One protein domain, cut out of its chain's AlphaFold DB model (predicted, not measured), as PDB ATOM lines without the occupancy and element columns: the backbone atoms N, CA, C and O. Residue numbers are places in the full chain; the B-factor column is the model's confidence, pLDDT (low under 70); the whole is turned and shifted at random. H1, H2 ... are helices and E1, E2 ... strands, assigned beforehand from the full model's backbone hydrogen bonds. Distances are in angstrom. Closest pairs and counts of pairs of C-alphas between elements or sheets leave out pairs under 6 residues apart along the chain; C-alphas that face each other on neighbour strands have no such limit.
ATOM      1  N   CYS A   3     -26.604  43.493  43.316       58.97
ATOM      2  CA  CYS A   3     -25.337  43.961  43.862       58.97
ATOM      3  C   CYS A   3     -24.616  44.812  42.809       58.97
ATOM      4  O   CYS A   3     -24.596  44.455  41.635       58.97
ATOM      5  N   GLY A   4     -23.970  45.898  43.225       57.41
ATOM      6  CA  GLY A   4     -23.090  46.639  42.324       57.41
ATOM      7  C   GLY A   4     -21.810  45.841  42.082       57.41
ATOM      8  O   GLY A   4     -21.102  45.520  43.040       57.41
ATOM      9  N   LEU A   5     -21.510  45.520  40.826       56.56
ATOM     10  CA  LEU A   5     -20.136  45.277  40.400       56.56
ATOM     11  C   LEU A   5     -19.577  46.600  39.861       56.56
ATOM     12  O   LEU A   5     -20.347  47.484  39.486       56.56
ATOM     13  N   SER A   6     -18.245  46.722  39.801       54.44
ATOM     14  CA  SER A   6     -17.509  47.430  38.731       54.44
ATOM     15  C   SER A   6     -16.593  48.591  39.129       54.44
ATOM     16  O   SER A   6     -16.885  49.407  39.996       54.44
ATOM     17  N   SER A   7     -15.520  48.716  38.345       50.59
ATOM     18  CA  SER A   7     -14.699  49.916  38.128       50.59
ATOM     19  C   SER A   7     -15.457  51.096  37.464       50.59
ATOM     20  O   SER A   7     -15.042  52.241  37.611       50.59
ATOM     21  N   LYS A   8     -16.582  50.835  36.776       51.41
ATOM     22  CA  LYS A   8     -17.501  51.775  36.087       51.41
ATOM     23  C   LYS A   8     -18.952  51.562  36.565       51.41
ATOM     24  O   LYS A   8     -19.494  50.469  36.416       51.41
ATOM     25  N   LYS A   9     -19.594  52.591  37.134       59.53
ATOM     26  CA  LYS A   9     -21.006  52.534  37.585       59.53
ATOM     27  C   LYS A   9     -21.944  52.246  36.406       59.53
ATOM     28  O   LYS A   9     -21.653  52.702  35.312       59.53
ATOM     29  N   GLN A  10     -23.095  51.606  36.645       61.59
ATOM     30  CA  GLN A  10     -24.080  51.262  35.598       61.59
ATOM     31  C   GLN A  10     -24.438  52.442  34.678       61.59
ATOM     32  O   GLN A  10     -24.542  52.271  33.475       61.59
ATOM     33  N   LYS A  11     -24.554  53.655  35.232       56.75
ATOM     34  CA  LYS A  11     -24.818  54.892  34.476       56.75
ATOM     35  C   LYS A  11     -23.704  55.337  33.507       56.75
ATOM     36  O   LYS A  11     -23.902  56.300  32.784       56.75
ATOM     37  N   ASN A  12     -22.536  54.701  33.563       61.94
ATOM     38  CA  ASN A  12     -21.347  55.011  32.767       61.94
ATOM     39  C   ASN A  12     -20.932  53.811  31.883       61.94
ATOM     40  O   ASN A  12     -19.785  53.760  31.438       61.94
ATOM     41  N   VAL A  13     -21.796  52.794  31.750       59.94
ATOM     42  CA  VAL A  13     -21.586  51.652  30.850       59.94
ATOM     43  C   VAL A  13     -22.261  52.000  29.527       59.94
ATOM     44  O   VAL A  13     -23.479  52.165  29.510       59.94
ATOM     45  N   ASP A  14     -21.475  52.128  28.461       62.59
ATOM     46  CA  ASP A  14     -21.962  52.454  27.118       62.59
ATOM     47  C   ASP A  14     -22.340  51.169  26.353       62.59
ATOM     48  O   ASP A  14     -21.788  50.093  26.612       62.59
ATOM     49  N   GLU A  15     -23.293  51.252  25.415       50.66
ATOM     50  CA  GLU A  15     -23.615  50.126  24.526       50.66
ATOM     51  C   GLU A  15     -22.413  49.826  23.616       50.66
ATOM     52  O   GLU A  15     -22.002  50.670  22.824       50.66
ATOM     53  N   GLY A  16     -21.838  48.625  23.748       53.38
ATOM     54  CA  GLY A  16     -20.656  48.191  22.991       53.38
ATOM     55  C   GLY A  16     -19.335  48.180  23.773       53.38
ATOM     56  O   GLY A  16     -18.312  47.856  23.181       53.38
ATOM     57  N   ASP A  17     -19.332  48.499  25.075       56.12
ATOM     58  CA  ASP A  17     -18.121  48.411  25.913       56.12
ATOM     59  C   ASP A  17     -17.657  46.939  26.026       56.12
ATOM     60  O   ASP A  17     -18.418  46.062  26.463       56.12
ATOM     61  N   ASP A  18     -16.403  46.656  25.656       47.62
ATOM     62  CA  ASP A  18     -15.776  45.346  25.852       47.62
ATOM     63  C   ASP A  18     -15.838  45.000  27.353       47.62
ATOM     64  O   ASP A  18     -15.244  45.684  28.186       47.62
ATOM     65  N   ASN A  19     -16.542  43.917  27.712       54.41
ATOM     66  CA  ASN A  19     -16.877  43.489  29.086       54.41
ATOM     67  C   ASN A  19     -18.124  44.130  29.746       54.41
ATOM     68  O   ASN A  19     -18.223  44.162  30.979       54.41
ATOM     69  N   ALA A  20     -19.120  44.599  28.987       55.03
ATOM     70  CA  ALA A  20     -20.410  45.052  29.540       55.03
ATOM     71  C   ALA A  20     -21.107  44.019  30.470       55.03
ATOM     72  O   ALA A  20     -21.871  44.383  31.370       55.03
ATOM     73  N   ASP A  21     -20.813  42.726  30.310       58.62
ATOM     74  CA  ASP A  21     -21.252  41.621  31.171       58.62
ATOM     75  C   ASP A  21     -20.546  41.580  32.544       58.62
ATOM     76  O   ASP A  21     -21.104  41.045  33.510       58.62
ATOM     77  N   LYS A  22     -19.354  42.183  32.658       56.78
ATOM     78  CA  LYS A  22     -18.530  42.254  33.883       56.78
ATOM     79  C   LYS A  22     -18.603  43.612  34.591       56.78
ATOM     80  O   LYS A  22     -18.129  43.735  35.723       56.78
ATOM     81  N   HIS A  23     -19.210  44.615  33.958       59.81
ATOM     82  CA  HIS A  23     -19.343  45.979  34.475       59.81
ATOM     83  C   HIS A  23     -20.797  46.343  34.819       59.81
ATOM     84  O   HIS A  23     -21.745  45.759  34.304       59.81
ATOM     85  N   GLY A  24     -20.997  47.317  35.710       68.12
ATOM     86  CA  GLY A  24     -22.317  47.772  36.158       68.12
ATOM     87  C   GLY A  24     -23.007  46.856  37.178       68.12
ATOM     88  O   GLY A  24     -22.366  46.105  37.910       68.12
ATOM     89  N   ASP A  25     -24.334  46.934  37.250       74.06
ATOM     90  CA  ASP A  25     -25.105  46.182  38.241       74.06
ATOM     91  C   ASP A  25     -25.148  44.690  37.896       74.06
ATOM     92  O   ASP A  25     -25.195  44.278  36.729       74.06
ATOM     93  N   CYS A  26     -25.119  43.870  38.941       84.00
ATOM     94  CA  CYS A  26     -25.068  42.424  38.876       84.00
ATOM     95  C   CYS A  26     -26.121  41.805  39.787       84.00
ATOM     96  O   CYS A  26     -26.533  42.371  40.797       84.00
ATOM     97  N   TRP A  27     -26.556  40.606  39.440       90.06
ATOM     98  CA  TRP A  27     -27.563  39.854  40.154       90.06
ATOM     99  C   TRP A  27     -26.968  38.538  40.635       90.06
ATOM    100  O   TRP A  27     -26.421  37.764  39.860       90.06
ATOM    101  N   ILE A  28     -27.118  38.287  41.932       93.88
ATOM    102  CA  ILE A  28     -26.790  37.024  42.585       93.88
ATOM    103  C   ILE A  28     -28.078  36.208  42.665       93.88
ATOM    104  O   ILE A  28     -29.002  36.543  43.418       93.88
ATOM    105  N   TYR A  29     -28.156  35.175  41.845       96.50
ATOM    106  CA  TYR A  29     -29.203  34.164  41.833       96.50
ATOM    107  C   TYR A  29     -28.825  33.083  42.834       96.50
ATOM    108  O   TYR A  29     -27.666  32.684  42.869       96.50
ATOM    109  N   ILE A  30     -29.763  32.629  43.666       97.12
ATOM    110  CA  ILE A  30     -29.477  31.669  44.740       97.12
ATOM    111  C   ILE A  30     -30.591  30.638  44.811       97.12
ATOM    112  O   ILE A  30     -31.767  30.994  44.844       97.12
ATOM    113  N   ALA A  31     -30.197  29.373  44.899       97.25
ATOM    114  CA  ALA A  31     -31.054  28.248  45.222       97.25
ATOM    115  C   ALA A  31     -30.760  27.808  46.660       97.25
ATOM    116  O   ALA A  31     -29.612  27.540  47.028       97.25
ATOM    117  N   LYS A  32     -31.804  27.730  47.484       95.94
ATOM    118  CA  LYS A  32     -31.722  27.302  48.882       95.94
ATOM    119  C   LYS A  32     -32.748  26.205  49.122       95.94
ATOM    120  O   LYS A  32     -33.896  26.359  48.722       95.94
ATOM    121  N   ASN A  33     -32.343  25.133  49.791       94.88
ATOM    122  CA  ASN A  33     -33.275  24.108  50.240       94.88
ATOM    123  C   ASN A  33     -34.004  24.612  51.498       94.88
ATOM    124  O   ASN A  33     -33.359  25.068  52.447       94.88
ATOM    125  N   ALA A  34     -35.336  24.578  51.485       91.94
ATOM    126  CA  ALA A  34     -36.149  25.088  52.581       91.94
ATOM    127  C   ALA A  34     -36.055  24.217  53.838       91.94
ATOM    128  O   ALA A  34     -36.050  24.776  54.927       91.94
ATOM    129  N   ASP A  35     -35.904  22.901  53.720       90.62
ATOM    130  CA  ASP A  35     -35.910  21.987  54.865       90.62
ATOM    131  C   ASP A  35     -34.537  21.939  55.525       90.62
ATOM    132  O   ASP A  35     -34.379  22.276  56.695       90.62
ATOM    133  N   THR A  36     -33.503  21.641  54.736       92.06
ATOM    134  CA  THR A  36     -32.123  21.507  55.234       92.06
ATOM    135  C   THR A  36     -31.417  22.847  55.412       92.06
ATOM    136  O   THR A  36     -30.299  22.911  55.916       92.06
ATOM    137  N   LYS A  37     -32.037  23.945  54.955       92.19
ATOM    138  CA  LYS A  37     -31.484  25.311  54.941       92.19
ATOM    139  C   LYS A  37     -30.172  25.447  54.152       92.19
ATOM    140  O   LYS A  37     -29.571  26.531  54.176       92.19
ATOM    141  N   LEU A  38     -29.762  24.416  53.409       94.56
ATOM    142  CA  LEU A  38     -28.548  24.411  52.598       94.56
ATOM    143  C   LEU A  38     -28.636  25.445  51.478       94.56
ATOM    144  O   LEU A  38     -29.636  25.543  50.766       94.56
ATOM    145  N   HIS A  39     -27.557  26.195  51.294       96.44
ATOM    146  CA  HIS A  39     -27.328  26.963  50.080       96.44
ATOM    147  C   HIS A  39     -26.874  25.969  49.000       96.44
ATOM    148  O   HIS A  39     -25.746  25.480  49.042       96.44
ATOM    149  N   LEU A  40     -27.773  25.621  48.076       96.75
ATOM    150  CA  LEU A  40     -27.545  24.578  47.072       96.75
ATOM    151  C   LEU A  40     -26.631  25.069  45.956       96.75
ATOM    152  O   LEU A  40     -25.667  24.394  45.602       96.75
ATOM    153  N   ALA A  41     -26.924  26.240  45.400       97.44
ATOM    154  CA  ALA A  41     -26.172  26.831  44.303       97.44
ATOM    155  C   ALA A  41     -26.383  28.341  44.252       97.44
ATOM    156  O   ALA A  41     -27.407  28.846  44.721       97.44
ATOM    157  N   HIS A  42     -25.452  29.030  43.602       97.56
ATOM    158  CA  HIS A  42     -25.619  30.407  43.177       97.56
ATOM    159  C   HIS A  42     -25.160  30.582  41.729       97.56
ATOM    160  O   HIS A  42     -24.466  29.733  41.173       97.56
ATOM    161  N   SER A  43     -25.601  31.669  41.104       96.56
ATOM    162  CA  SER A  43     -25.077  32.138  39.826       96.56
ATOM    163  C   SER A  43     -25.059  33.657  39.834       96.56
ATOM    164  O   SER A  43     -26.022  34.297  40.261       96.56
ATOM    165  N   ILE A  44     -23.947  34.236  39.404       93.44
ATOM    166  CA  ILE A  44     -23.740  35.680  39.398       93.44
ATOM    167  C   ILE A  44     -23.713  36.150  37.949       93.44
ATOM    168  O   ILE A  44     -23.041  35.557  37.103       93.44
ATOM    169  N   GLY A  45     -24.445  37.214  37.633       91.19
ATOM    170  CA  GLY A  45     -24.510  37.722  36.266       91.19
ATOM    171  C   GLY A  45     -25.525  38.835  36.073       91.19
ATOM    172  O   GLY A  45     -26.039  39.415  37.027       91.19
ATOM    173  N   LYS A  46     -25.812  39.164  34.815       89.00
ATOM    174  CA  LYS A  46     -26.905  40.081  34.480       89.00
ATOM    175  C   LYS A  46     -28.253  39.411  34.748       89.00
ATOM    176  O   LYS A  46     -28.350  38.196  34.902       89.00
ATOM    177  N   ARG A  47     -29.327  40.201  34.811       90.06
ATOM    178  CA  ARG A  47     -30.684  39.666  34.993       90.06
ATOM    179  C   ARG A  47     -31.221  39.093  33.675       90.06
ATOM    180  O   ARG A  47     -32.172  39.626  33.116       90.06
ATOM    181  N   VAL A  48     -30.588  38.034  33.177       92.69
ATOM    182  CA  VAL A  48     -30.853  37.404  31.872       92.69
ATOM    183  C   VAL A  48     -31.066  35.895  32.015       92.69
ATOM    184  O   VAL A  48     -30.627  35.294  33.000       92.69
ATOM    185  N   GLN A  49     -31.691  35.279  31.006       96.44
ATOM    186  CA  GLN A  49     -32.029  33.848  30.990       96.44
ATOM    187  C   GLN A  49     -30.829  32.941  31.295       96.44
ATOM    188  O   GLN A  49     -30.943  32.007  32.081       96.44
ATOM    189  N   GLU A  50     -29.657  33.251  30.739       95.88
ATOM    190  CA  GLU A  50     -28.434  32.465  30.934       95.88
ATOM    191  C   GLU A  50     -28.039  32.324  32.415       95.88
ATOM    192  O   GLU A  50     -27.616  31.256  32.859       95.88
ATOM    193  N   THR A  51     -28.219  33.379  33.216       95.56
ATOM    194  CA  THR A  51     -27.873  33.336  34.648       95.56
ATOM    195  C   THR A  51     -28.838  32.423  35.416       95.56
ATOM    196  O   THR A  51     -28.419  31.676  36.302       95.56
ATOM    197  N   ALA A  52     -30.122  32.411  35.043       97.50
ATOM    198  CA  ALA A  52     -31.103  31.486  35.610       97.50
ATOM    199  C   ALA A  52     -30.827  30.029  35.193       97.50
ATOM    200  O   ALA A  52     -30.859  29.131  36.040       97.50
ATOM    201  N   ASP A  53     -30.484  29.799  33.923       97.88
ATOM    202  CA  ASP A  53     -30.107  28.482  33.395       97.88
ATOM    203  C   ASP A  53     -28.891  27.910  34.139       97.88
ATOM    204  O   ASP A  53     -28.895  26.747  34.548       97.88
ATOM    205  N   ASN A  54     -27.864  28.732  34.369       97.75
ATOM    206  CA  ASN A  54     -26.661  28.332  35.100       97.75
ATOM    207  C   ASN A  54     -26.959  27.969  36.562       97.75
ATOM    208  O   ASN A  54     -26.421  26.976  37.073       97.75
ATOM    209  N   LEU A  55     -27.855  28.712  37.225       97.81
ATOM    210  CA  LEU A  55     -28.319  28.368  38.570       97.81
ATOM    211  C   LEU A  55     -29.007  26.993  38.581       97.81
ATOM    212  O   LEU A  55     -28.661  26.137  39.402       97.81
ATOM    213  N   MET A  56     -29.975  26.768  37.688       97.56
ATOM    214  CA  MET A  56     -30.747  25.520  37.662       97.56
ATOM    215  C   MET A  56     -29.890  24.321  37.258       97.56
ATOM    216  O   MET A  56     -29.971  23.272  37.896       97.56
ATOM    217  N   LYS A  57     -28.970  24.490  36.302       97.50
ATOM    218  CA  LYS A  57     -28.001  23.457  35.907       97.50
ATOM    219  C   LYS A  57     -27.142  23.002  37.087       97.50
ATOM    220  O   LYS A  57     -26.944  21.803  37.282       97.50
ATOM    221  N   THR A  58     -26.636  23.944  37.882       97.38
ATOM    222  CA  THR A  58     -25.830  23.632  39.074       97.38
ATOM    223  C   THR A  58     -26.680  23.005  40.176       97.38
ATOM    224  O   THR A  58     -26.242  22.049  40.813       97.38
ATOM    225  N   THR A  59     -27.914  23.478  40.357       97.00
ATOM    226  CA  THR A  59     -28.873  22.905  41.316       97.00
ATOM    227  C   THR A  59     -29.174  21.444  40.978       97.00
ATOM    228  O   THR A  59     -29.001  20.572  41.824       97.00
ATOM    229  N   ARG A  60     -29.503  21.147  39.714       95.62
ATOM    230  CA  ARG A  60     -29.745  19.788  39.208       95.62
ATOM    231  C   ARG A  60     -28.568  18.849  39.464       95.62
ATOM    232  O   ARG A  60     -28.777  17.714  39.860       95.62
ATOM    233  N   LYS A  61     -27.331  19.313  39.255       96.56
ATOM    234  CA  LYS A  61     -26.121  18.506  39.500       96.56
ATOM    235  C   LYS A  61     -25.923  18.135  40.973       96.56
ATOM    236  O   LYS A  61     -25.253  17.150  41.255       96.56
ATOM    237  N   ARG A  62     -26.441  18.948  41.897       95.06
ATOM    238  CA  ARG A  62     -26.236  18.813  43.350       95.06
ATOM    239  C   ARG A  62     -27.428  18.175  44.067       95.06
ATOM    240  O   ARG A  62     -27.373  17.985  45.277       95.06
ATOM    241  N   CYS A  63     -28.509  17.880  43.352       92.50
ATOM    242  CA  CYS A  63     -29.729  17.307  43.904       92.50
ATOM    243  C   CYS A  63     -30.031  15.958  43.252       92.50
ATOM    244  O   CYS A  63     -29.635  15.693  42.118       92.50
ATOM    245  N   ARG A  64     -30.756  15.103  43.976       91.75
ATOM    246  CA  ARG A  64     -31.286  13.860  43.414       91.75
ATOM    247  C   ARG A  64     -32.256  14.188  42.277       91.75
ATOM    248  O   ARG A  64     -32.996  15.166  42.368       91.75
ATOM    249  N   MET A  65     -32.257  13.365  41.228       93.75
ATOM    250  CA  MET A  65     -33.219  13.518  40.140       93.75
ATOM    251  C   MET A  65     -34.637  13.254  40.668       93.75
ATOM    252  O   MET A  65     -34.858  12.182  41.237       93.75
ATOM    253  N   PRO A  66     -35.579  14.196  40.506       94.69
ATOM    254  CA  PRO A  66     -36.963  13.966  40.881       94.69
ATOM    255  C   PRO A  66     -37.632  12.984  39.919       94.69
ATOM    256  O   PRO A  66     -37.273  12.899  38.740       94.69
ATOM    257  N   THR A  67     -38.619  12.259  40.431       94.75
ATOM    258  CA  THR A  67     -39.442  11.305  39.678       94.75
ATOM    259  C   THR A  67     -40.912  11.700  39.793       94.75
ATOM    260  O   THR A  67     -41.255  12.605  40.550       94.75
ATOM    261  N   ASP A  68     -41.797  11.045  39.043       89.56
ATOM    262  CA  ASP A  68     -43.235  11.346  39.094       89.56
ATOM    263  C   ASP A  68     -43.852  11.036  40.475       89.56
ATOM    264  O   ASP A  68     -44.738  11.749  40.937       89.56
ATOM    265  N   GLY A  69     -43.321  10.025  41.178       90.38
ATOM    266  CA  GLY A  69     -43.730   9.675  42.545       90.38
ATOM    267  C   GLY A  69     -43.037  10.485  43.646       90.38
ATOM    268  O   GLY A  69     -43.536  10.548  44.765       90.38
ATOM    269  N   GLU A  70     -41.899  11.118  43.348       92.44
ATOM    270  CA  GLU A  70     -41.122  11.923  44.297       92.44
ATOM    271  C   GLU A  70     -40.678  13.227  43.628       92.44
ATOM    272  O   GLU A  70     -39.511  13.414  43.253       92.44
ATOM    273  N   LYS A  71     -41.654  14.118  43.447       94.56
ATOM    274  CA  LYS A  71     -41.475  15.389  42.748       94.56
ATOM    275  C   LYS A  71     -40.607  16.363  43.537       94.56
ATOM    276  O   LYS A  71     -40.649  16.409  44.767       94.56
ATOM    277  N   ALA A  72     -39.845  17.189  42.823       95.12
ATOM    278  CA  ALA A  72     -39.171  18.329  43.435       95.12
ATOM    279  C   ALA A  72     -40.088  19.557  43.424       95.12
ATOM    280  O   ALA A  72     -40.737  19.850  42.421       95.12
ATOM    281  N   ARG A  73     -40.102  20.295  44.538       95.69
ATOM    282  CA  ARG A  73     -40.899  21.514  44.703       95.69
ATOM    283  C   ARG A  73     -40.018  22.747  44.616       95.69
ATOM    284  O   ARG A  73     -39.017  22.848  45.328       95.69
ATOM    285  N   PHE A  74     -40.411  23.703  43.784       96.44
ATOM    286  CA  PHE A  74     -39.739  24.991  43.661       96.44
ATOM    287  C   PHE A  74     -40.684  26.137  44.010       96.44
ATOM    288  O   PHE A  74     -41.858  26.140  43.643       96.44
ATOM    289  N   THR A  75     -40.139  27.158  44.666       96.81
ATOM    290  CA  THR A  75     -40.798  28.451  44.843       96.81
ATOM    291  C   THR A  75     -39.844  29.570  44.446       96.81
ATOM    292  O   THR A  75     -38.645  29.524  44.738       96.81
ATOM    293  N   SER A  76     -40.346  30.588  43.753       95.75
ATOM    294  CA  SER A  76     -39.548  31.775  43.423       95.75
ATOM    295  C   SER A  76     -40.387  33.046  43.419       95.75
ATOM    296  O   SER A  76     -41.606  33.017  43.590       95.75
ATOM    297  N   ASP A  77     -39.730  34.184  43.195       91.94
ATOM    298  CA  ASP A  77     -40.440  35.398  42.806       91.94
ATOM    299  C   ASP A  77     -40.997  35.272  41.375       91.94
ATOM    300  O   ASP A  77     -40.741  34.289  40.673       91.94
ATOM    301  N   GLY A  78     -41.763  36.272  40.939       89.50
ATOM    302  CA  GLY A  78     -42.314  36.353  39.580       89.50
ATOM    303  C   GLY A  78     -41.290  36.694  38.497       89.50
ATOM    304  O   GLY A  78     -41.579  37.526  37.646       89.50
ATOM    305  N   ASN A  79     -40.066  36.164  38.565       91.75
ATOM    306  CA  ASN A  79     -39.116  36.265  37.463       91.75
ATOM    307  C   ASN A  79     -39.333  35.105  36.483       91.75
ATOM    308  O   ASN A  79     -38.976  33.963  36.774       91.75
ATOM    309  N   ASP A  80     -39.850  35.421  35.298       91.44
ATOM    310  CA  ASP A  80     -40.214  34.434  34.273       91.44
ATOM    311  C   ASP A  80     -39.028  33.594  33.779       91.44
ATOM    312  O   ASP A  80     -39.206  32.474  33.308       91.44
ATOM    313  N   GLN A  81     -37.795  34.075  33.958       95.94
ATOM    314  CA  GLN A  81     -36.580  33.347  33.575       95.94
ATOM    315  C   GLN A  81     -36.465  31.976  34.257       95.94
ATOM    316  O   GLN A  81     -35.888  31.041  33.694       95.94
ATOM    317  N   TYR A  82     -37.023  31.830  35.464       96.12
ATOM    318  CA  TYR A  82     -37.008  30.560  36.186       96.12
ATOM    319  C   TYR A  82     -37.877  29.494  35.523       96.12
ATOM    320  O   TYR A  82     -37.513  28.323  35.574       96.12
ATOM    321  N   ILE A  83     -38.962  29.886  34.851       95.88
ATOM    322  CA  ILE A  83     -39.855  28.962  34.149       95.88
ATOM    323  C   ILE A  83     -39.062  28.172  33.104       95.88
ATOM    324  O   ILE A  83     -38.991  26.942  33.157       95.88
ATOM    325  N   SER A  84     -38.402  28.890  32.197       96.38
ATOM    326  CA  SER A  84     -37.598  28.297  31.129       96.38
ATOM    327  C   SER A  84     -36.397  27.521  31.680       96.38
ATOM    328  O   SER A  84     -36.105  26.422  31.209       96.38
ATOM    329  N   ALA A  85     -35.731  28.040  32.717       97.25
ATOM    330  CA  ALA A  85     -34.554  27.400  33.306       97.25
ATOM    331  C   ALA A  85     -34.881  26.061  33.995       97.25
ATOM    332  O   ALA A  85     -34.105  25.102  33.895       97.25
ATOM    333  N   ILE A  86     -36.029  25.984  34.681       96.81
ATOM    334  CA  ILE A  86     -36.518  24.760  35.326       96.81
ATOM    335  C   ILE A  86     -36.864  23.722  34.257       96.81
ATOM    336  O   ILE A  86     -36.339  22.613  34.316       96.81
ATOM    337  N   LEU A  87     -37.656  24.090  33.241       96.19
ATOM    338  CA  LEU A  87     -38.064  23.175  32.165       96.19
ATOM    339  C   LEU A  87     -36.891  22.680  31.305       96.19
ATOM    340  O   LEU A  87     -36.943  21.588  30.748       96.19
ATOM    341  N   LYS A  88     -35.806  23.455  31.211       96.44
ATOM    342  CA  LYS A  88     -34.563  23.026  30.551       96.44
ATOM    343  C   LYS A  88     -33.783  21.991  31.370       96.44
ATOM    344  O   LYS A  88     -32.987  21.235  30.816       96.44
ATOM    345  N   SER A  89     -33.959  21.989  32.690       95.81
ATOM    346  CA  SER A  89     -33.174  21.174  33.624       95.81
ATOM    347  C   SER A  89     -33.918  19.923  34.100       95.81
ATOM    348  O   SER A  89     -33.282  18.909  34.395       95.81
ATOM    349  N   PHE A  90     -35.245  19.974  34.175       95.25
ATOM    350  CA  PHE A  90     -36.091  18.926  34.736       95.25
ATOM    351  C   PHE A  90     -37.286  18.648  33.826       95.25
ATOM    352  O   PHE A  90     -37.747  19.534  33.109       95.25
ATOM    353  N   ASP A  91     -37.803  17.419  33.879       94.38
ATOM    354  CA  ASP A  91     -39.059  17.087  33.211       94.38
ATOM    355  C   ASP A  91     -40.227  17.751  33.953       94.38
ATOM    356  O   ASP A  91     -40.315  17.700  35.177       94.38
ATOM    357  N   ARG A  92     -41.154  18.353  33.209       94.62
ATOM    358  CA  ARG A  92     -42.315  19.055  33.763       94.62
ATOM    359  C   ARG A  92     -43.160  18.162  34.671       94.62
ATOM    360  O   ARG A  92     -43.755  18.668  35.614       94.62
ATOM    361  N   LYS A  93     -43.239  16.857  34.389       95.38
ATOM    362  CA  LYS A  93     -44.049  15.917  35.183       95.38
ATOM    363  C   LYS A  93     -43.486  15.678  36.584       95.38
ATOM    364  O   LYS A  93     -44.250  15.407  37.501       95.38
ATOM    365  N   THR A  94     -42.174  15.827  36.765       96.19
ATOM    366  CA  THR A  94     -41.491  15.525  38.030       96.19
ATOM    367  C   THR A  94     -41.332  16.748  38.936       96.19
ATOM    368  O   THR A  94     -40.666  16.667  39.969       96.19
ATOM    369  N   ILE A  95     -41.929  17.886  38.567       96.69
ATOM    370  CA  ILE A  95     -41.764  19.166  39.254       96.69
ATOM    371  C   ILE A  95     -43.110  19.790  39.616       96.69
ATOM    372  O   ILE A  95     -43.983  19.926  38.760       96.69
ATOM    373  N   ASP A  96     -43.199  20.299  40.842       96.69
ATOM    374  CA  ASP A  96     -44.211  21.272  41.239       96.69
ATOM    375  C   ASP A  96     -43.545  22.644  41.424       96.69
ATOM    376  O   ASP A  96     -42.490  22.764  42.057       96.69
ATOM    377  N   TYR A  97     -44.116  23.694  40.837       97.00
ATOM    378  CA  TYR A  97     -43.516  25.026  40.843       97.00
ATOM    379  C   TYR A  97     -44.549  26.122  41.080       97.00
ATOM    380  O   TYR A  97     -45.514  26.266  40.326       97.00
ATOM    381  N   GLY A  98     -44.288  26.937  42.101       96.75
ATOM    382  CA  GLY A  98     -45.087  28.096  42.469       96.75
ATOM    383  C   GLY A  98     -44.299  29.402  42.415       96.75
ATOM    384  O   GLY A  98     -43.104  29.458  42.709       96.75
ATOM    385  N   GLN A  99     -44.990  30.491  42.097       96.31
ATOM    386  CA  GLN A  99     -44.444  31.842  42.136       96.31
ATOM    387  C   GLN A  99     -45.213  32.720  43.115       96.31
ATOM    388  O   GLN A  99     -46.439  32.653  43.228       96.31
ATOM    389  N   ILE A 100     -44.477  33.601  43.790       95.19
ATOM    390  CA  ILE A 100     -45.042  34.650  44.631       95.19
ATOM    391  C   ILE A 100     -44.699  36.031  44.071       95.19
ATOM    392  O   ILE A 100     -43.541  36.441  43.976       95.19
ATOM    393  N   ILE A 101     -45.739  36.788  43.732       92.56
ATOM    394  CA  ILE A 101     -45.638  38.137  43.179       92.56
ATOM    395  C   ILE A 101     -46.127  39.124  44.232       92.56
ATOM    396  O   ILE A 101     -47.285  39.119  44.648       92.56
ATOM    397  N   LYS A 102     -45.231  39.996  44.691       89.56
ATOM    398  CA  LYS A 102     -45.570  41.047  45.657       89.56
ATOM    399  C   LYS A 102     -46.175  42.240  44.924       89.56
ATOM    400  O   LYS A 102     -45.475  42.892  44.153       89.56
ATOM    401  N   LYS A 103     -47.434  42.574  45.221       91.38
ATOM    402  CA  LYS A 103     -48.039  43.839  44.788       91.38
ATOM    403  C   LYS A 103     -47.444  44.976  45.607       91.38
ATOM    404  O   LYS A 103     -47.379  44.888  46.838       91.38
ATOM    405  N   ARG A 104     -46.989  46.028  44.928       89.94
ATOM    406  CA  ARG A 104     -46.425  47.214  45.566       89.94
ATOM    407  C   ARG A 104     -47.162  48.467  45.133       89.94
ATOM    408  O   ARG A 104     -47.370  48.667  43.945       89.94
ATOM    409  N   GLU A 105     -47.440  49.328  46.099       92.44
ATOM    410  CA  GLU A 105     -47.972  50.672  45.892       92.44
ATOM    411  C   GLU A 105     -47.088  51.640  46.675       92.44
ATOM    412  O   GLU A 105     -46.732  51.378  47.828       92.44
ATOM    413  N   ASN A 106     -46.655  52.729  46.035       91.12
ATOM    414  CA  ASN A 106     -45.764  53.728  46.642       91.12
ATOM    415  C   ASN A 106     -44.507  53.116  47.302       91.12
ATOM    416  O   ASN A 106     -44.073  53.517  48.380       91.12
ATOM    417  N   GLY A 107     -43.942  52.071  46.682       84.81
ATOM    418  CA  GLY A 107     -42.758  51.356  47.173       84.81
ATOM    419  C   GLY A 107     -43.002  50.384  48.337       84.81
ATOM    420  O   GLY A 107     -42.118  49.574  48.642       84.81
ATOM    421  N   ARG A 108     -44.193  50.390  48.948       86.88
ATOM    422  CA  ARG A 108     -44.590  49.477  50.032       86.88
ATOM    423  C   ARG A 108     -45.274  48.238  49.473       86.88
ATOM    424  O   ARG A 108     -45.942  48.300  48.450       86.88
ATOM    425  N   VAL A 109     -45.084  47.094  50.129       89.31
ATOM    426  CA  VAL A 109     -45.767  45.846  49.755       89.31
ATOM    427  C   VAL A 109     -47.178  45.888  50.332       89.31
ATOM    428  O   VAL A 109     -47.322  45.901  51.550       89.31
ATOM    429  N   VAL A 110     -48.186  45.903  49.463       92.38
ATOM    430  CA  VAL A 110     -49.613  45.955  49.838       92.38
ATOM    431  C   VAL A 110     -50.299  44.594  49.740       92.38
ATOM    432  O   VAL A 110     -51.372  44.393  50.289       92.38
ATOM    433  N   GLY A 111     -49.670  43.628  49.068       91.81
ATOM    434  CA  GLY A 111     -50.223  42.287  48.929       91.81
ATOM    435  C   GLY A 111     -49.239  41.289  48.333       91.81
ATOM    436  O   GLY A 111     -48.154  41.642  47.863       91.81
ATOM    437  N   LYS A 112     -49.635  40.017  48.357       93.06
ATOM    438  CA  LYS A 112     -48.894  38.887  47.790       93.06
ATOM    439  C   LYS A 112     -49.870  38.055  46.963       93.06
ATOM    440  O   LYS A 112     -50.856  37.573  47.507       93.06
ATOM    441  N   ILE A 113     -49.602  37.903  45.673       93.81
ATOM    442  CA  ILE A 113     -50.281  36.940  44.807       93.81
ATOM    443  C   ILE A 113     -49.430  35.679  44.808       93.81
ATOM    444  O   ILE A 113     -48.218  35.766  44.611       93.81
ATOM    445  N   ARG A 114     -50.052  34.525  45.024       95.38
ATOM    446  CA  ARG A 114     -49.401  33.223  44.913       95.38
ATOM    447  C   ARG A 114     -50.040  32.485  43.747       95.38
ATOM    448  O   ARG A 114     -51.263  32.432  43.675       95.38
ATOM    449  N   SER A 115     -49.224  31.987  42.830       93.88
ATOM    450  CA  SER A 115     -49.679  31.295  41.626       93.88
ATOM    451  C   SER A 115     -48.937  29.980  41.491       93.88
ATOM    452  O   SER A 115     -47.709  29.961  41.554       93.88
ATOM    453  N   VAL A 116     -49.674  28.897  41.264       96.00
ATOM    454  CA  VAL A 116     -49.089  27.639  40.790       96.00
ATOM    455  C   VAL A 116     -48.803  27.813  39.304       96.00
ATOM    456  O   VAL A 116     -49.677  28.236  38.549       96.00
ATOM    457  N   VAL A 117     -47.569  27.550  38.893       94.69
ATOM    458  CA  VAL A 117     -47.152  27.621  37.489       94.69
ATOM    459  C   VAL A 117     -47.193  26.225  36.872       94.69
ATOM    460  O   VAL A 117     -47.755  26.045  35.791       94.69
ATOM    461  N   PHE A 118     -46.639  25.232  37.574       93.19
ATOM    462  CA  PHE A 118     -46.627  23.826  37.165       93.19
ATOM    463  C   PHE A 118     -46.930  22.902  38.341       93.19
ATOM    464  O   PHE A 118     -46.603  23.229  39.481       93.19
ATOM    465  N   GLY A 119     -47.476  21.726  38.030       93.75
ATOM    466  CA  GLY A 119     -47.717  20.676  39.013       93.75
ATOM    467  C   GLY A 119     -48.831  21.028  39.991       93.75
ATOM    468  O   GLY A 119     -49.763  21.758  39.647       93.75
ATOM    469  N   GLU A 120     -48.730  20.484  41.196       94.00
ATOM    470  CA  GLU A 120     -49.738  20.612  42.243       94.00
ATOM    471  C   GLU A 120     -49.091  21.103  43.544       94.00
ATOM    472  O   GLU A 120     -48.188  20.475  44.092       94.00
ATOM    473  N   MET A 121     -49.531  22.265  44.031       94.38
ATOM    474  CA  MET A 121     -49.067  22.855  45.290       94.38
ATOM    475  C   MET A 121     -50.220  23.569  45.983       94.38
ATOM    476  O   MET A 121     -51.029  24.222  45.320       94.38
ATOM    477  N   ASP A 122     -50.236  23.537  47.314       93.12
ATOM    478  CA  ASP A 122     -51.074  24.452  48.079       93.12
ATOM    479  C   ASP A 122     -50.500  25.871  47.962       93.12
ATOM    480  O   ASP A 122     -49.302  26.110  48.145       93.12
ATOM    481  N   ALA A 123     -51.365  26.846  47.678       90.12
ATOM    482  CA  ALA A 123     -50.987  28.247  47.660       90.12
ATOM    483  C   ALA A 123     -50.328  28.675  48.983       90.12
ATOM    484  O   ALA A 123     -49.416  29.501  48.961       90.12
ATOM    485  N   VAL A 124     -50.729  28.113  50.129       89.75
ATOM    486  CA  VAL A 124     -50.171  28.431  51.456       89.75
ATOM    487  C   VAL A 124     -48.693  28.039  51.590       89.75
ATOM    488  O   VAL A 124     -47.948  28.732  52.294       89.75
ATOM    489  N   ASP A 125     -48.228  27.058  50.821       90.12
ATOM    490  CA  ASP A 125     -46.832  26.605  50.828       90.12
ATOM    491  C   ASP A 125     -45.925  27.425  49.892       90.12
ATOM    492  O   ASP A 125     -44.697  27.379  49.991       90.12
ATOM    493  N   ILE A 126     -46.506  28.231  48.995       94.00
ATOM    494  CA  ILE A 126     -45.743  29.059  48.048       94.00
ATOM    495  C   ILE A 126     -45.214  30.325  48.738       94.00
ATOM    496  O   ILE A 126     -45.840  31.390  48.705       94.00
ATOM    497  N   ASP A 127     -44.030  30.232  49.345       91.94
ATOM    498  CA  ASP A 127     -43.333  31.372  49.947       91.94
ATOM    499  C   ASP A 127     -41.871  31.526  49.496       91.94
ATOM    500  O   ASP A 127     -41.238  30.609  48.971       91.94
ATOM    501  N   THR A 128     -41.338  32.733  49.710       92.94
ATOM    502  CA  THR A 128     -39.926  33.098  49.500       92.94
ATOM    503  C   THR A 128     -39.238  33.606  50.772       92.94
ATOM    504  O   THR A 128     -38.158  34.196  50.717       92.94
ATOM    505  N   VAL A 129     -39.830  33.407  51.946       91.69
ATOM    506  CA  VAL A 129     -39.355  33.914  53.239       91.69
ATOM    507  C   VAL A 129     -37.934  33.434  53.525       91.69
ATOM    508  O   VAL A 129     -37.084  34.229  53.931       91.69
ATOM    509  N   TYR A 130     -37.627  32.163  53.257       91.69
ATOM    510  CA  TYR A 130     -36.291  31.618  53.513       91.69
ATOM    511  C   TYR A 130     -35.212  32.230  52.621       91.69
ATOM    512  O   TYR A 130     -34.119  32.539  53.108       91.69
ATOM    513  N   ILE A 131     -35.500  32.435  51.332       93.94
ATOM    514  CA  ILE A 131     -34.535  33.045  50.414       93.94
ATOM    515  C   ILE A 131     -34.390  34.546  50.685       93.94
ATOM    516  O   ILE A 131     -33.282  35.076  50.644       93.94
ATOM    517  N   GLU A 132     -35.469  35.228  51.067       92.81
ATOM    518  CA  GLU A 132     -35.446  36.630  51.489       92.81
ATOM    519  C   GLU A 132     -34.629  36.834  52.764       92.81
ATOM    520  O   GLU A 132     -33.795  37.739  52.821       92.81
ATOM    521  N   ARG A 133     -34.803  35.959  53.759       92.50
ATOM    522  CA  ARG A 133     -33.994  35.979  54.978       92.50
ATOM    523  C   ARG A 133     -32.528  35.689  54.677       92.50
ATOM    524  O   ARG A 133     -31.666  36.412  55.165       92.50
ATOM    525  N   SER A 134     -32.243  34.697  53.831       92.25
ATOM    526  CA  SER A 134     -30.875  34.396  53.389       92.25
ATOM    527  C   SER A 134     -30.240  35.612  52.712       92.25
ATOM    528  O   SER A 134     -29.117  35.988  53.040       92.25
ATOM    529  N   ASN A 135     -30.988  36.276  51.828       92.50
ATOM    530  CA  ASN A 135     -30.578  37.507  51.163       92.50
ATOM    531  C   ASN A 135     -30.249  38.619  52.169       92.50
ATOM    532  O   ASN A 135     -29.208  39.263  52.056       92.50
ATOM    533  N   LEU A 136     -31.095  38.827  53.177       92.62
ATOM    534  CA  LEU A 136     -30.817  39.793  54.238       92.62
ATOM    535  C   LEU A 136     -29.536  39.440  55.009       92.62
ATOM    536  O   LEU A 136     -28.674  40.299  55.177       92.62
ATOM    537  N   THR A 137     -29.377  38.181  55.427       91.69
ATOM    538  CA  THR A 137     -28.189  37.716  56.156       91.69
ATOM    539  C   THR A 137     -26.909  37.946  55.360       91.69
ATOM    540  O   THR A 137     -25.941  38.463  55.913       91.69
ATOM    541  N   MET A 138     -26.903  37.639  54.060       93.25
ATOM    542  CA  MET A 138     -25.748  37.909  53.201       93.25
ATOM    543  C   MET A 138     -25.453  39.404  53.089       93.25
ATOM    544  O   MET A 138     -24.297  39.794  53.197       93.25
ATOM    545  N   ARG A 139     -26.472  40.260  52.929       91.19
ATOM    546  CA  ARG A 139     -26.264  41.720  52.863       91.19
ATOM    547  C   ARG A 139     -25.673  42.302  54.144       91.19
ATOM    548  O   ARG A 139     -24.938  43.278  54.063       91.19
ATOM    549  N   LEU A 140     -26.015  41.736  55.299       91.12
ATOM    550  CA  LEU A 140     -25.494  42.177  56.593       91.12
ATOM    551  C   LEU A 140     -24.104  41.600  56.890       91.12
ATOM    552  O   LEU A 140     -23.277  42.281  57.482       91.12
ATOM    553  N   GLY A 141     -23.848  40.350  56.494       89.50
ATOM    554  CA  GLY A 141     -22.598  39.651  56.796       89.50
ATOM    555  C   GLY A 141     -21.474  39.886  55.788       89.50
ATOM    556  O   GLY A 141     -20.309  39.703  56.128       89.50
ATOM    557  N   ILE A 142     -21.800  40.282  54.557       92.62
ATOM    558  CA  ILE A 142     -20.828  40.478  53.481       92.62
ATOM    559  C   ILE A 142     -20.753  41.965  53.149       92.62
ATOM    560  O   ILE A 142     -21.645  42.519  52.506       92.62
ATOM    561  N   SER A 143     -19.641  42.603  53.521       90.06
ATOM    562  CA  SER A 143     -19.401  44.037  53.288       90.06
ATOM    563  C   SER A 143     -19.555  44.445  51.816       90.06
ATOM    564  O   SER A 143     -20.035  45.540  51.525       90.06
ATOM    565  N   ARG A 144     -19.224  43.540  50.885       87.94
ATOM    566  CA  ARG A 144     -19.351  43.727  49.428       87.94
ATOM    567  C   ARG A 144     -20.794  43.873  48.943       87.94
ATOM    568  O   ARG A 144     -21.016  44.463  47.893       87.94
ATOM    569  N   LEU A 145     -21.765  43.345  49.693       89.31
ATOM    570  CA  LEU A 145     -23.192  43.357  49.345       89.31
ATOM    571  C   LEU A 145     -23.970  44.489  50.032       89.31
ATOM    572  O   LEU A 145     -25.178  44.648  49.794       89.31
ATOM    573  N   VAL A 146     -23.295  45.268  50.885       85.00
ATOM    574  CA  VAL A 146     -23.873  46.427  51.563       85.00
ATOM    575  C   VAL A 146     -24.167  47.516  50.533       85.00
ATOM    576  O   VAL A 146     -23.314  47.928  49.744       85.00
ATOM    577  N   ARG A 147     -25.407  48.007  50.541       76.44
ATOM    578  CA  ARG A 147     -25.868  49.028  49.597       76.44
ATOM    579  C   ARG A 147     -25.146  50.354  49.852       76.44
ATOM    580  O   ARG A 147     -25.077  50.795  50.992       76.44
ATOM    581  N   LYS A 148     -24.690  51.021  48.782       77.06
ATOM    582  CA  LYS A 148     -23.963  52.311  48.839       77.06
ATOM    583  C   LYS A 148     -22.676  52.261  49.689       77.06
ATOM    584  O   LYS A 148     -22.263  53.278  50.232       77.06
ATOM    585  N   SER A 149     -22.041  51.092  49.785       80.94
ATOM    586  CA  SER A 149     -20.729  50.929  50.420       80.94
ATOM    587  C   SER A 149     -19.585  51.140  49.420       80.94
ATOM    588  O   SER A 149     -19.760  50.937  48.218       80.94
ATOM    589  N   LEU A 150     -18.399  51.498  49.922       82.50
ATOM    590  CA  LEU A 150     -17.148  51.517  49.151       82.50
ATOM    591  C   LEU A 150     -16.543  50.114  48.962       82.50
ATOM    592  O   LEU A 150     -15.632  49.944  48.160       82.50
ATOM    593  N   CYS A 151     -17.049  49.098  49.669       84.12
ATOM    594  CA  CYS A 151     -16.512  47.734  49.655       84.12
ATOM    595  C   CYS A 151     -16.979  46.875  48.463       84.12
ATOM    596  O   CYS A 151     -16.864  45.654  48.526       84.12
ATOM    597  N   PHE A 152     -17.539  47.462  47.404       79.19
ATOM    598  CA  PHE A 152     -18.072  46.706  46.266       79.19
ATOM    599  C   PHE A 152     -16.978  45.918  45.526       79.19
ATOM    600  O   PHE A 152     -15.801  46.287  45.498       79.19
ATOM    601  N   SER A 153     -17.369  44.814  44.890       83.19
ATOM    602  CA  SER A 153     -16.452  44.041  44.050       83.19
ATOM    603  C   SER A 153     -16.240  44.731  42.701       83.19
ATOM    604  O   SER A 153     -17.192  45.060  41.999       83.19
ATOM    605  N   LYS A 154     -14.977  44.925  42.307       78.81
ATOM    606  CA  LYS A 154     -14.618  45.469  40.983       78.81
ATOM    607  C   LYS A 154     -14.678  44.423  39.868       78.81
ATOM    608  O   LYS A 154     -14.859  44.784  38.713       78.81
ATOM    609  N   CYS A 155     -14.529  43.150  40.235       80.12
ATOM    610  CA  CYS A 155     -14.523  42.002  39.340       80.12
ATOM    611  C   CYS A 155     -15.625  41.020  39.751       80.12
ATOM    612  O   CYS A 155     -15.805  40.758  40.946       80.12
ATOM    613  N   LYS A 156     -16.341  40.489  38.755       85.00
ATOM    614  CA  LYS A 156     -17.386  39.474  38.919       85.00
ATOM    615  C   LYS A 156     -16.838  38.203  39.561       85.00
ATOM    616  O   LYS A 156     -17.402  37.744  40.545       85.00
ATOM    617  N   ASP A 157     -15.714  37.703  39.065       87.56
ATOM    618  CA  ASP A 157     -15.132  36.434  39.516       87.56
ATOM    619  C   ASP A 157     -14.726  36.508  40.991       87.56
ATOM    620  O   ASP A 157     -14.973  35.595  41.766       87.56
ATOM    621  N   MET A 158     -14.218  37.663  41.435       88.19
ATOM    622  CA  MET A 158     -13.911  37.885  42.853       88.19
ATOM    623  C   MET A 158     -15.160  37.936  43.737       88.19
ATOM    624  O   MET A 158     -15.084  37.627  44.927       88.19
ATOM    625  N   LEU A 159     -16.301  38.379  43.195       90.38
ATOM    626  CA  LEU A 159     -17.574  38.277  43.901       90.38
ATOM    627  C   LEU A 159     -18.015  36.813  43.978       90.38
ATOM    628  O   LEU A 159     -18.396  36.381  45.059       90.38
ATOM    629  N   ASP A 160     -17.897  36.067  42.882       92.44
ATOM    630  CA  ASP A 160     -18.230  34.640  42.795       92.44
ATOM    631  C   ASP A 160     -17.430  33.812  43.809       92.44
ATOM    632  O   ASP A 160     -18.020  33.223  44.712       92.44
ATOM    633  N   CYS A 161     -16.097  33.937  43.817       93.75
ATOM    634  CA  CYS A 161     -15.239  33.277  44.808       93.75
ATOM    635  C   CYS A 161     -15.615  33.632  46.257       93.75
ATOM    636  O   CYS A 161     -15.489  32.815  47.168       93.75
ATOM    637  N   HIS A 162     -16.068  34.864  46.510       94.25
ATOM    638  CA  HIS A 162     -16.509  35.248  47.849       94.25
ATOM    639  C   HIS A 162     -17.839  34.581  48.233       94.25
ATOM    640  O   HIS A 162     -18.013  34.183  49.387       94.25
ATOM    641  N   ILE A 163     -18.775  34.444  47.288       95.62
ATOM    642  CA  ILE A 163     -20.035  33.734  47.527       95.62
ATOM    643  C   ILE A 163     -19.798  32.222  47.663       95.62
ATOM    644  O   ILE A 163     -20.457  31.610  48.503       95.62
ATOM    645  N   ASP A 164     -18.812  31.639  46.976       96.50
ATOM    646  CA  ASP A 164     -18.363  30.256  47.204       96.50
ATOM    647  C   ASP A 164     -17.889  30.035  48.646       96.50
ATOM    648  O   ASP A 164     -18.344  29.111  49.331       96.50
ATOM    649  N   LEU A 165     -17.028  30.921  49.158       96.06
ATOM    650  CA  LEU A 165     -16.578  30.870  50.554       96.06
ATOM    651  C   LEU A 165     -17.748  31.025  51.529       96.06
ATOM    652  O   LEU A 165     -17.830  30.306  52.530       96.06
ATOM    653  N   TYR A 166     -18.685  31.927  51.232       95.62
ATOM    654  CA  TYR A 166     -19.898  32.075  52.030       95.62
ATOM    655  C   TYR A 166     -20.769  30.813  51.991       95.62
ATOM    656  O   TYR A 166     -21.281  30.397  53.028       95.62
ATOM    657  N   GLN A 167     -20.934  30.181  50.826       96.19
ATOM    658  CA  GLN A 167     -21.684  28.938  50.678       96.19
ATOM    659  C   GLN A 167     -21.057  27.826  51.529       96.19
ATOM    660  O   GLN A 167     -21.780  27.159  52.271       96.19
ATOM    661  N   CYS A 168     -19.731  27.675  51.481       96.38
ATOM    662  CA  CYS A 168     -18.984  26.734  52.316       96.38
ATOM    663  C   CYS A 168     -19.210  27.008  53.813       96.38
ATOM    664  O   CYS A 168     -19.656  26.127  54.547       96.38
ATOM    665  N   SER A 169     -19.010  28.254  54.254       94.75
ATOM    666  CA  SER A 169     -19.220  28.649  55.651       94.75
ATOM    667  C   SER A 169     -20.661  28.412  56.120       94.75
ATOM    668  O   SER A 169     -20.881  27.879  57.207       94.75
ATOM    669  N   ASN A 170     -21.655  28.761  55.298       93.06
ATOM    670  CA  ASN A 170     -23.065  28.562  55.620       93.06
ATOM    671  C   ASN A 170     -23.429  27.079  55.742       93.06
ATOM    672  O   ASN A 170     -24.228  26.730  56.602       93.06
ATOM    673  N   ASN A 171     -22.896  26.233  54.861       95.06
ATOM    674  CA  ASN A 171     -23.299  24.833  54.786       95.06
ATOM    675  C   ASN A 171     -22.531  23.928  55.754       95.06
ATOM    676  O   ASN A 171     -23.094  22.932  56.192       95.06
ATOM    677  N   LEU A 172     -21.266  24.240  56.053       94.38
ATOM    678  CA  LEU A 172     -20.366  23.320  56.761       94.38
ATOM    679  C   LEU A 172     -19.881  23.831  58.121       94.38
ATOM    680  O   LEU A 172     -19.408  23.035  58.923       94.38
ATOM    681  N   ILE A 173     -19.969  25.137  58.388       94.12
ATOM    682  CA  ILE A 173     -19.406  25.739  59.611       94.12
ATOM    683  C   ILE A 173     -20.510  26.296  60.510       94.12
ATOM    684  O   ILE A 173     -20.484  26.123  61.726       94.12
ATOM    685  N   ARG A 174     -21.489  26.998  59.933       89.81
ATOM    686  CA  ARG A 174     -22.557  27.629  60.710       89.81
ATOM    687  C   ARG A 174     -23.588  26.604  61.173       89.81
ATOM    688  O   ARG A 174     -24.308  26.027  60.366       89.81
ATOM    689  N   VAL A 175     -23.731  26.478  62.489       89.00
ATOM    690  CA  VAL A 175     -24.823  25.716  63.100       89.00
ATOM    691  C   VAL A 175     -26.134  26.478  62.933       89.00
ATOM    692  O   VAL A 175     -26.209  27.685  63.180       89.00
ATOM    693  N   ASN A 176     -27.182  25.767  62.522       86.62
ATOM    694  CA  ASN A 176     -28.527  26.315  62.452       86.62
ATOM    695  C   ASN A 176     -29.347  25.839  63.652       86.62
ATOM    696  O   ASN A 176     -29.657  24.654  63.751       86.62
ATOM    697  N   SER A 177     -29.725  26.771  64.527       85.38
ATOM    698  CA  SER A 177     -30.504  26.467  65.729       85.38
ATOM    699  C   SER A 177     -31.866  25.841  65.426       85.38
ATOM    700  O   SER A 177     -32.346  25.036  66.212       85.38
ATOM    701  N   SER A 178     -32.480  26.147  64.275       83.62
ATOM    702  CA  SER A 178     -33.761  25.540  63.892       83.62
ATOM    703  C   SER A 178     -33.630  24.091  63.416       83.62
ATOM    704  O   SER A 178     -34.644  23.459  63.151       83.62
ATOM    705  N   LEU A 179     -32.404  23.602  63.209       87.75
ATOM    706  CA  LEU A 179     -32.101  22.225  62.808       87.75
ATOM    707  C   LEU A 179     -31.413  21.444  63.935       87.75
ATOM    708  O   LEU A 179     -30.992  20.308  63.728       87.75
ATOM    709  N   THR A 180     -31.239  22.058  65.107       85.94
ATOM    710  CA  THR A 180     -30.617  21.400  66.252       85.94
ATOM    711  C   THR A 180     -31.537  20.296  66.763       85.94
ATOM    712  O   THR A 180     -32.702  20.537  67.059       85.94
TER     713      THR A 180
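What this domain is: This is residues 3 to 180 of the 186 residues of an uncharacterized protein of Methanosarcinales archaeon ANME-2c ERB4 (UniProt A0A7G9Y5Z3). A two-stranded hairpin, E1 and E2, makes the core, with helix H1 over one face and helices H3 and H4 over the other. Beside this body stands a second, three-stranded sheet with H2 over one face; H2 packs on H1, and the centres of E5 and E4, the two strands of a long hairpin, lie farthest of the element centres from the mean of the C-alphas, at 17.3 A and 14.0 A. Residues 14 to 19, in a long tail before E1, stick out. The printed part has 178 residues, with four named helices and five named strands that follow each other as E1 E2 H1 E3 H2 E4 E5 H3 H4, a mixed class of helices and strands; the second sheet runs E3 E4 E5 and is mixed. The whole is compact and rounded, with a radius of gyration of the C-alphas of 17.3 A and spans of 49 by 38 by 35 A.

Where its parts are: Start at Cys 3; residues 3 to 24 hold no named element. Find C-alpha 25 at (-25.105, 46.182, 38.241), where E1, residues 25 to 32, begins its 22.7 A. E2 is residues 39 to 45, 17.7 A; H1, residues 49 to 62, 20.3 A; E3, residues 72 to 77, 17.1 A; H2, residues 81 to 89, 12.6 A. From C-alpha 95 at (-41.764, 19.166, 39.254), E4 runs 32.8 A to residue 105. E5, residues 108 to 118, covers 28.8 A and bends by 56 degrees at residue 111. H3 is residues 129 to 141, 18.1 A, and H4, residues 156 to 173, runs 24.9 A to C-alpha 173 at (-19.406, 25.739, 59.611).

How they stand to each other: Look first at the antiparallel hairpin E1 and E2, where N 29 and O 43 are 2.8 A apart, within hydrogen-bond range. Residues 3 to 4 pair antiparallel with residues 25 to 26 of E1. The closest C-alphas of E2 and H1 are those of Ser 43 and Leu 55, 5.1 A. For E2 and H4 they are His 39 and Gln 167, 6.0 A; for E1 and H3, Lys 32 and Ile 131, 6.6 A. H1 and H2 touch, closest at the C-alphas of Asp 53 and Ala 85, 4.6 A, the same way at a steep tilt of 43 degrees. H2 is on the second sheet, over E4 at a height of 10.1 A, along the strands at 6 degrees on the local plane. E3, H2 and E4 form a strand-helix-strand unit, two parallel neighbours with a helix between, its crossover right-handed; N 74 and O 96 are 2.9 A apart. In the antiparallel hairpin E4 and E5, N 101 and O 113 are 2.8 A apart. Every O i to N i+4 pair is within hydrogen-bond range in H1, H2, H3 and H4.

The domain as a whole: The C-alphas farthest apart are those of Gly 16 and Thr 180, 51.9 A. The printed part has no cut, and the link from H3 to H4, 14 residues, is long. Confidence is low, with pLDDT under 70, at residues 3 to 24; the mean of the printed part is 88.0.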